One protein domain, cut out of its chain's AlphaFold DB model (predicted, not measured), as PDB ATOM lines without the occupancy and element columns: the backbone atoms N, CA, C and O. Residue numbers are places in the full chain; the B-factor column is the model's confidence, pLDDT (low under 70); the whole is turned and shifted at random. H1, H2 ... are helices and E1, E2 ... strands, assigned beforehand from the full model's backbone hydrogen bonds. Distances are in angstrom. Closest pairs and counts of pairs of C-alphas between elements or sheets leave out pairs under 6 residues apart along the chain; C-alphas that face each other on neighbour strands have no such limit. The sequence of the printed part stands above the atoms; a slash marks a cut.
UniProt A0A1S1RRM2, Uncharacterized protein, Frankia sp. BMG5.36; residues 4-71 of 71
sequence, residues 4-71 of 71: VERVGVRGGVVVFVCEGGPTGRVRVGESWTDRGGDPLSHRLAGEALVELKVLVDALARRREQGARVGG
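What this domain is: This is residues 4 to 71 of the 71 residues of an uncharacterized protein of Frankia sp. BMG5.36 (UniProt A0A1S1RRM2). A small head, the twisted three-stranded sheet E1, E2, E3, has one long arm: residues 40 to 71, with helix H1, stick out from it. The 68 printed residues hold three named strands, then one named helix; the antiparallel sheet, in order E1, E2, E3, is a meander, each strand the antiparallel neighbour of the one before. The class is mixed, and the whole is extended: radius of gyration of the C-alphas 17.9 A, spans 47 by 32 by 24 A.

How they stand to each other: Start at E1, residues 4 to 10, a hairpin with E2, residues 13 to 19, at 152 degrees; N 8 and O 15 are within hydrogen-bond range at 2.9 A. E2 forms another hairpin with E3, residues 25 to 29, at 154 degrees, with N 18 and O 26 within range at 2.9 A. H1, residues 46 to 69, is not on the sheet; its O i to N i+4 pairs are all within range.

Where its parts are: Find E1's first C-alpha at (143.758, 199.483, 163.269). E2 runs 19.3 A. H1 runs 35.5 A to C-alpha 69 at (175.157, 173.153, 182.691).

The domain as a whole: The printed part has no cut. E3 to H1 is a long link. Residues 67 to 71 have pLDDT under 70.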
ATOM      1  N   VAL A   4     142.836 198.951 164.283       92.56
ATOM      2  CA  VAL A   4     143.758 199.483 163.269       92.56
ATOM      3  C   VAL A   4     143.950 200.981 163.506       92.56
ATOM      4  O   VAL A   4     142.985 201.743 163.476       92.56
ATOM      5  N   GLU A   5     145.191 201.402 163.729       95.31
ATOM      6  CA  GLU A   5     145.551 202.818 163.842       95.31
ATOM      7  C   GLU A   5     146.019 203.409 162.519       95.31
ATOM      8  O   GLU A   5     145.734 204.563 162.204       95.31
ATOM      9  N   ARG A   6     146.795 202.631 161.757       95.12
ATOM     10  CA  ARG A   6     147.441 203.094 160.530       95.12
ATOM     11  C   ARG A   6     147.603 201.953 159.540       95.12
ATOM     12  O   ARG A   6     147.947 200.838 159.926       95.12
ATOM     13  N   VAL A   7     147.452 202.274 158.262       95.62
ATOM     14  CA  VAL A   7     147.836 201.412 157.139       95.62
ATOM     15  C   VAL A   7     149.135 201.946 156.539       95.62
ATOM     16  O   VAL A   7     149.311 203.158 156.418       95.62
ATOM     17  N   GLY A   8     150.069 201.063 156.198       95.25
ATOM     18  CA  GLY A   8     151.315 201.436 155.533       95.25
ATOM     19  C   GLY A   8     151.844 200.327 154.636       95.25
ATOM     20  O   GLY A   8     151.233 199.269 154.519       95.25
ATOM     21  N   VAL A   9     153.007 200.563 154.028       95.75
ATOM     22  CA  VAL A   9     153.695 199.587 153.172       95.75
ATOM     23  C   VAL A   9     155.084 199.299 153.741       95.75
ATOM     24  O   VAL A   9     155.811 200.213 154.135       95.75
ATOM     25  N   ARG A  10     155.466 198.023 153.801       92.25
ATOM     26  CA  ARG A  10     156.793 197.561 154.227       92.25
ATOM     27  C   ARG A  10     157.265 196.449 153.302       92.25
ATOM     28  O   ARG A  10     156.570 195.457 153.140       92.25
ATOM     29  N   GLY A  11     158.439 196.622 152.693       92.75
ATOM     30  CA  GLY A  11     158.986 195.628 151.760       92.75
ATOM     31  C   GLY A  11     158.053 195.323 150.582       92.75
ATOM     32  O   GLY A  11     157.985 194.182 150.152       92.75
ATOM     33  N   GLY A  12     157.281 196.315 150.121       93.62
ATOM     34  CA  GLY A  12     156.277 196.141 149.066       93.62
ATOM     35  C   GLY A  12     154.953 195.510 149.517       93.62
ATOM     36  O   GLY A  12     154.063 195.355 148.693       93.62
ATOM     37  N   VAL A  13     154.791 195.184 150.804       92.25
ATOM     38  CA  VAL A  13     153.584 194.541 151.348       92.25
ATOM     39  C   VAL A  13     152.789 195.518 152.213       92.25
ATOM     40  O   VAL A  13     153.370 196.264 153.009       92.25
ATOM     41  N   VAL A  14     151.460 195.504 152.085       95.88
ATOM     42  CA  VAL A  14     150.548 196.271 152.945       95.88
ATOM     43  C   VAL A  14     150.578 195.712 154.369       95.88
ATOM     44  O   VAL A  14     150.466 194.506 154.599       95.88
ATOM     45  N   VAL A  15     150.730 196.604 155.346       96.69
ATOM     46  CA  VAL A  15     150.749 196.278 156.773       96.69
ATOM     47  C   VAL A  15     149.796 197.176 157.555       96.69
ATOM     48  O   VAL A  15     149.768 198.397 157.383       96.69
ATOM     49  N   PHE A  16     149.058 196.569 158.477       95.00
ATOM     50  CA  PHE A  16     148.227 197.243 159.464       95.00
ATOM     51  C   PHE A  16     149.017 197.412 160.760       95.00
ATOM     52  O   PHE A  16     149.539 196.446 161.320       95.00
ATOM     53  N   VAL A  17     149.124 198.647 161.243       94.25
ATOM     54  CA  VAL A  17     149.602 198.941 162.595       94.25
ATOM     55  C   VAL A  17     148.385 198.943 163.503       94.25
ATOM     56  O   VAL A  17     147.511 199.802 163.366       94.25
ATOM     57  N   CYS A  18     148.330 197.966 164.399       93.88
ATOM     58  CA  CYS A  18     147.218 197.764 165.309       93.88
ATOM     59  C   CYS A  18     147.629 198.088 166.744       93.88
ATOM     60  O   CYS A  18     148.739 197.745 167.158       93.88
ATOM     61  N   GLU A  19     146.711 198.672 167.506       94.12
ATOM     62  CA  GLU A  19     146.829 198.848 168.953       94.12
ATOM     63  C   GLU A  19     145.819 198.012 169.739       94.12
ATOM     64  O   GLU A  19     144.747 197.641 169.247       94.12
ATOM     65  N   GLY A  20     146.189 197.722 170.984       86.69
ATOM     66  CA  GLY A  20     145.446 196.898 171.927       86.69
ATOM     67  C   GLY A  20     145.992 195.473 172.045       86.69
ATOM     68  O   GLY A  20     146.965 195.081 171.402       86.69
ATOM     69  N   GLY A  21     145.338 194.673 172.887       79.88
ATOM     70  CA  GLY A  21     145.767 193.307 173.194       79.88
ATOM     71  C   GLY A  21     146.999 193.239 174.114       79.88
ATOM     72  O   GLY A  21     147.555 194.272 174.484       79.88
ATOM     73  N   PRO A  22     147.438 192.026 174.498       80.31
ATOM     74  CA  PRO A  22     148.505 191.832 175.490       80.31
ATOM     75  C   PRO A  22     149.853 192.442 175.092       80.31
ATOM     76  O   PRO A  22     150.692 192.712 175.943       80.31
ATOM     77  N   THR A  23     150.070 192.647 173.792       80.25
ATOM     78  CA  THR A  23     151.328 193.145 173.227       80.25
ATOM     79  C   THR A  23     151.333 194.660 172.999       80.25
ATOM     80  O   THR A  23     152.338 195.192 172.535       80.25
ATOM     81  N   GLY A  24     150.229 195.366 173.282       87.69
ATOM     82  CA  GLY A  24     150.096 196.823 173.154       87.69
ATOM     83  C   GLY A  24     150.008 197.328 171.711       87.69
ATOM     84  O   GLY A  24     149.003 197.922 171.332       87.69
ATOM     85  N   ARG A  25     151.034 197.069 170.892       91.06
ATOM     86  CA  ARG A  25     151.090 197.453 169.475       91.06
ATOM     87  C   ARG A  25     151.703 196.338 168.633       91.06
ATOM     88  O   ARG A  25     152.798 195.863 168.919       91.06
ATOM     89  N   VAL A  26     151.019 195.943 167.562       92.62
ATOM     90  CA  VAL A  26     151.448 194.859 166.663       92.62
ATOM     91  C   VAL A  26     151.316 195.276 165.201       92.62
ATOM     92  O   VAL A  26     150.457 196.083 164.847       92.62
ATOM     93  N   ARG A  27     152.191 194.749 164.339       92.75
ATOM     94  CA  ARG A  27     152.068 194.889 162.884       92.75
ATOM     95  C   ARG A  27     151.515 193.595 162.316       92.75
ATOM     96  O   ARG A  27     152.084 192.538 162.572       92.75
ATOM     97  N   VAL A  28     150.443 193.694 161.543       92.50
ATOM     98  CA  VAL A  28     149.798 192.555 160.883       92.50
ATOM     99  C   VAL A  28     149.884 192.779 159.379       92.50
ATOM    100  O   VAL A  28     149.474 193.832 158.893       92.50
ATOM    101  N   GLY A  29     150.465 191.832 158.644       93.62
ATOM    102  CA  GLY A  29     150.458 191.878 157.180       93.62
ATOM    103  C   GLY A  29     149.047 191.658 156.640       93.62
ATOM    104  O   GLY A  29     148.267 190.929 157.247       93.62
ATOM    105  N   GLU A  30     148.708 192.265 155.504       93.25
ATOM    106  CA  GLU A  30     147.375 192.116 154.900       93.25
ATOM    107  C   GLU A  30     146.996 190.656 154.633       93.25
ATOM    108  O   GLU A  30     145.876 190.249 154.939       93.25
ATOM    109  N   SER A  31     147.960 189.843 154.195       90.06
ATOM    110  CA  SER A  31     147.797 188.402 153.970       90.06
ATOM    111  C   SER A  31     147.424 187.593 155.218       90.06
ATOM    112  O   SER A  31     147.095 186.419 155.099       90.06
ATOM    113  N   TRP A  32     147.507 188.181 156.414       88.56
ATOM    114  CA  TRP A  32     147.142 187.546 157.688       88.56
ATOM    115  C   TRP A  32     145.769 188.007 158.194       88.56
ATOM    116  O   TRP A  32     145.364 187.665 159.304       88.56
ATOM    117  N   THR A  33     145.074 188.828 157.408       89.06
ATOM    118  CA  THR A  33     143.717 189.302 157.683       89.06
ATOM    119  C   THR A  33     142.726 188.639 156.733       89.06
ATOM    120  O   THR A  33     143.108 187.996 155.760       89.06
ATOM    121  N   ASP A  34     141.442 188.858 156.981       87.56
ATOM    122  CA  ASP A  34     140.345 188.518 156.073       87.56
ATOM    123  C   ASP A  34     140.413 189.244 154.713       87.56
ATOM    124  O   ASP A  34     139.701 188.871 153.789       87.56
ATOM    125  N   ARG A  35     141.275 190.261 154.581       89.50
ATOM    126  CA  ARG A  35     141.535 191.000 153.332       89.50
ATOM    127  C   ARG A  35     142.682 190.420 152.501       89.50
ATOM    128  O   ARG A  35     143.008 190.965 151.453       89.50
ATOM    129  N   GLY A  36     143.337 189.374 153.000       88.81
ATOM    130  CA  GLY A  36     144.401 188.679 152.289       88.81
ATOM    131  C   GLY A  36     143.894 187.882 151.086       88.81
ATOM    132  O   GLY A  36     142.710 187.886 150.760       88.81
ATOM    133  N   GLY A  37     144.812 187.172 150.431       87.62
ATOM    134  CA  GLY A  37     144.440 186.182 149.418       87.62
ATOM    135  C   GLY A  37     143.691 184.989 150.018       87.62
ATOM    136  O   GLY A  37     143.630 184.827 151.240       87.62
ATOM    137  N   ASP A  38     143.157 184.135 149.144       86.88
ATOM    138  CA  ASP A  38     142.429 182.940 149.564       86.88
ATOM    139  C   ASP A  38     143.276 182.056 150.498       86.88
ATOM    140  O   ASP A  38     144.485 181.891 150.281       86.88
ATOM    141  N   PRO A  39     142.660 181.449 151.532       80.00
ATOM    142  CA  PRO A  39     143.340 180.472 152.362       80.00
ATOM    143  C   PRO A  39     143.941 179.358 151.509       80.00
ATOM    144  O   PRO A  39     143.315 178.858 150.574       80.00
ATOM    145  N   LEU A  40     145.144 178.918 151.876       81.94
ATOM    146  CA  LEU A  40     145.765 177.768 151.230       81.94
ATOM    147  C   LEU A  40     144.872 176.531 151.396       81.94
ATOM    148  O   LEU A  40     144.261 176.312 152.445       81.94
ATOM    149  N   SER A  41     144.820 175.700 150.358       81.75
ATOM    150  CA  SER A  41     143.974 174.500 150.306       81.75
ATOM    151  C   SER A  41     144.353 173.441 151.345       81.75
ATOM    152  O   SER A  41     143.537 172.588 151.691       81.75
ATOM    153  N   HIS A  42     145.567 173.507 151.891       78.62
ATOM    154  CA  HIS A  42     146.009 172.655 152.984       78.62
ATOM    155  C   HIS A  42     145.640 173.267 154.348       78.62
ATOM    156  O   HIS A  42     146.247 174.229 154.827       78.62
ATOM    157  N   ARG A  43     144.647 172.683 155.023       76.06
ATOM    158  CA  ARG A  43     144.348 173.037 156.417       76.06
ATOM    159  C   ARG A  43     145.361 172.385 157.351       76.06
ATOM    160  O   ARG A  43     145.667 171.205 157.215       76.06
ATOM    161  N   LEU A  44     145.841 173.149 158.327       80.56
ATOM    162  CA  LEU A  44     146.566 172.588 159.462       80.56
ATOM    163  C   LEU A  44     145.544 171.953 160.410       80.56
ATOM    164  O   LEU A  44     144.601 172.623 160.832       80.56
ATOM    165  N   ALA A  45     145.719 170.668 160.715       84.81
ATOM    166  CA  ALA A  45     144.919 169.991 161.729       84.81
ATOM    167  C   ALA A  45     145.211 170.607 163.108       84.81
ATOM    168  O   ALA A  45     146.368 170.907 163.424       84.81
ATOM    169  N   GLY A  46     144.174 170.812 163.924       87.94
ATOM    170  CA  GLY A  46     144.333 171.404 165.256       87.94
ATOM    171  C   GLY A  46     145.231 170.546 166.146       87.94
ATOM    172  O   GLY A  46     146.075 171.063 166.872       87.94
ATOM    173  N   GLU A  47     145.120 169.232 165.997       91.75
ATOM    174  CA  GLU A  47     145.926 168.220 166.669       91.75
ATOM    175  C   GLU A  47     147.411 168.380 166.319       91.75
ATOM    176  O   GLU A  47     148.252 168.458 167.212       91.75
ATOM    177  N   ALA A  48     147.732 168.563 165.034       89.19
ATOM    178  CA  ALA A  48     149.107 168.776 164.581       89.19
ATOM    179  C   ALA A  48     149.716 170.076 165.143       89.19
ATOM    180  O   ALA A  48     150.907 170.130 165.449       89.19
ATOM    181  N   LEU A  49     148.909 171.129 165.325       91.62
ATOM    182  CA  LEU A  49     149.361 172.369 165.968       91.62
ATOM    183  C   LEU A  49     149.650 172.176 167.461       91.62
ATOM    184  O   LEU A  49     150.610 172.751 167.981       91.62
ATOM    185  N   VAL A  50     148.845 171.362 168.151       95.56
ATOM    186  CA  VAL A  50     149.076 171.009 169.559       95.56
ATOM    187  C   VAL A  50     150.366 170.203 169.700       95.56
ATOM    188  O   VAL A  50     151.207 170.541 170.535       95.56
ATOM    189  N   GLU A  51     150.567 169.192 168.856       94.38
ATOM    190  CA  GLU A  51     151.796 168.392 168.833       94.38
ATOM    191  C   GLU A  51     153.032 169.257 168.557       94.38
ATOM    192  O   GLU A  51     154.037 169.167 169.271       94.38
ATOM    193  N   LEU A  52     152.942 170.171 167.584       94.50
ATOM    194  CA  LEU A  52     154.015 171.114 167.281       94.50
ATOM    195  C   LEU A  52     154.330 172.022 168.477       94.50
ATOM    196  O   LEU A  52     155.503 172.239 168.788       94.50
ATOM    197  N   LYS A  53     153.309 172.525 169.183       95.94
ATOM    198  CA  LYS A  53     153.510 173.319 170.400       95.94
ATOM    199  C   LYS A  53     154.269 172.526 171.464       95.94
ATOM    200  O   LYS A  53     155.227 173.045 172.034       95.94
ATOM    201  N   VAL A  54     153.870 171.279 171.713       97.50
ATOM    202  CA  VAL A  54     154.535 170.408 172.696       97.50
ATOM    203  C   VAL A  54     156.014 170.219 172.344       97.50
ATOM    204  O   VAL A  54     156.872 170.319 173.225       97.50
ATOM    205  N   LEU A  55     156.323 170.011 171.061       96.88
ATOM    206  CA  LEU A  55     157.697 169.883 170.575       96.88
ATOM    207  C   LEU A  55     158.507 171.172 170.779       96.88
ATOM    208  O   LEU A  55     159.621 171.121 171.304       96.88
ATOM    209  N   VAL A  56     157.956 172.327 170.398       97.56
ATOM    210  CA  VAL A  56     158.619 173.632 170.567       97.56
ATOM    211  C   VAL A  56     158.910 173.907 172.044       97.56
ATOM    212  O   VAL A  56     160.035 174.279 172.384       97.56
ATOM    213  N   ASP A  57     157.947 173.645 172.931       97.62
ATOM    214  CA  ASP A  57     158.119 173.818 174.375       97.62
ATOM    215  C   ASP A  57     159.221 172.890 174.924       97.62
ATOM    216  O   ASP A  57     160.025 173.292 175.770       97.62
ATOM    217  N   ALA A  58     159.307 171.647 174.435       97.31
ATOM    218  CA  ALA A  58     160.362 170.712 174.827       97.31
ATOM    219  C   ALA A  58     161.756 171.181 174.379       97.31
ATOM    220  O   ALA A  58     162.714 171.103 175.153       97.31
ATOM    221  N   LEU A  59     161.872 171.711 173.159       97.44
ATOM    222  CA  LEU A  59     163.126 172.256 172.638       97.44
ATOM    223  C   LEU A  59     163.567 173.511 173.399       97.44
ATOM    224  O   LEU A  59     164.753 173.642 173.709       97.44
ATOM    225  N   ALA A  60     162.634 174.401 173.744       95.94
ATOM    226  CA  ALA A  60     162.915 175.576 174.566       95.94
ATOM    227  C   ALA A  60     163.462 175.172 175.946       95.94
ATOM    228  O   ALA A  60     164.557 175.597 176.319       95.94
ATOM    229  N   ARG A  61     162.783 174.242 176.637       96.19
ATOM    230  CA  ARG A  61     163.250 173.696 177.926       96.19
ATOM    231  C   ARG A  61     164.645 173.081 177.822       96.19
ATOM    232  O   ARG A  61     165.493 173.341 178.672       96.19
ATOM    233  N   ARG A  62     164.914 172.299 176.771       93.31
ATOM    234  CA  ARG A  62     166.237 171.693 176.549       93.31
ATOM    235  C   ARG A  62     167.330 172.752 176.383       93.31
ATOM    236  O   ARG A  62     168.419 172.584 176.927       93.31
ATOM    237  N   ARG A  63     167.063 173.837 175.648       92.88
ATOM    238  CA  ARG A  63     168.025 174.942 175.477       92.88
ATOM    239  C   ARG A  63     168.352 175.615 176.806       92.88
ATOM    240  O   ARG A  63     169.520 175.850 177.092       92.88
ATOM    241  N   GLU A  64     167.341 175.881 177.626       91.12
ATOM    242  CA  GLU A  64     167.523 176.483 178.952       91.12
ATOM    243  C   GLU A  64     168.305 175.575 179.909       91.12
ATOM    244  O   GLU A  64     169.101 176.054 180.711       91.12
ATOM    245  N   GLN A  65     168.095 174.261 179.833       81.25
ATOM    246  CA  GLN A  65     168.845 173.281 180.623       81.25
ATOM    247  C   GLN A  65     170.308 173.198 180.175       81.25
ATOM    248  O   GLN A  65     171.200 173.212 181.015       81.25
ATOM    249  N   GLY A  66     170.566 173.191 178.864       73.25
ATOM    250  CA  GLY A  66     171.928 173.228 178.324       73.25
ATOM    251  C   GLY A  66     172.686 174.504 178.703       73.25
ATOM    252  O   GLY A  66     173.867 174.437 179.024       73.25
ATOM    253  N   ALA A  67     172.000 175.651 178.751       69.06
ATOM    254  CA  ALA A  67     172.584 176.913 179.206       69.06
ATOM    255  C   ALA A  67     172.946 176.916 180.705       69.06
ATOM    256  O   ALA A  67     173.855 177.633 181.104       69.06
ATOM    257  N   ARG A  68     172.265 176.112 181.536       61.47
ATOM    258  CA  ARG A  68     172.543 175.999 182.980       61.47
ATOM    259  C   ARG A  68     173.698 175.056 183.331       61.47
ATOM    260  O   ARG A  68     174.213 175.153 184.433       61.47
ATOM    261  N   VAL A  69     174.083 174.140 182.440       59.88
ATOM    262  CA  VAL A  69     175.157 173.153 182.691       59.88
ATOM    263  C   VAL A  69     176.534 173.660 182.227       59.88
ATOM    264  O   VAL A  69     177.554 173.095 182.600       59.88
ATOM    265  N   GLY A  70     176.578 174.733 181.429       58.00
ATOM    266  CA  GLY A  70     177.813 175.330 180.903       58.00
ATOM    267  C   GLY A  70     178.246 176.650 181.554       58.00
ATOM    268  O   GLY A  70     179.000 177.382 180.917       58.00
ATOM    269  N   GLY A  71     177.734 176.982 182.745       45.94
ATOM    270  CA  GLY A  71     178.065 178.197 183.506       45.94
ATOM    271  C   GLY A  71     178.825 177.894 184.787       45.94
ATOM    272  O   GLY A  71     178.530 176.841 185.394       45.94
TER     273      GLY A  71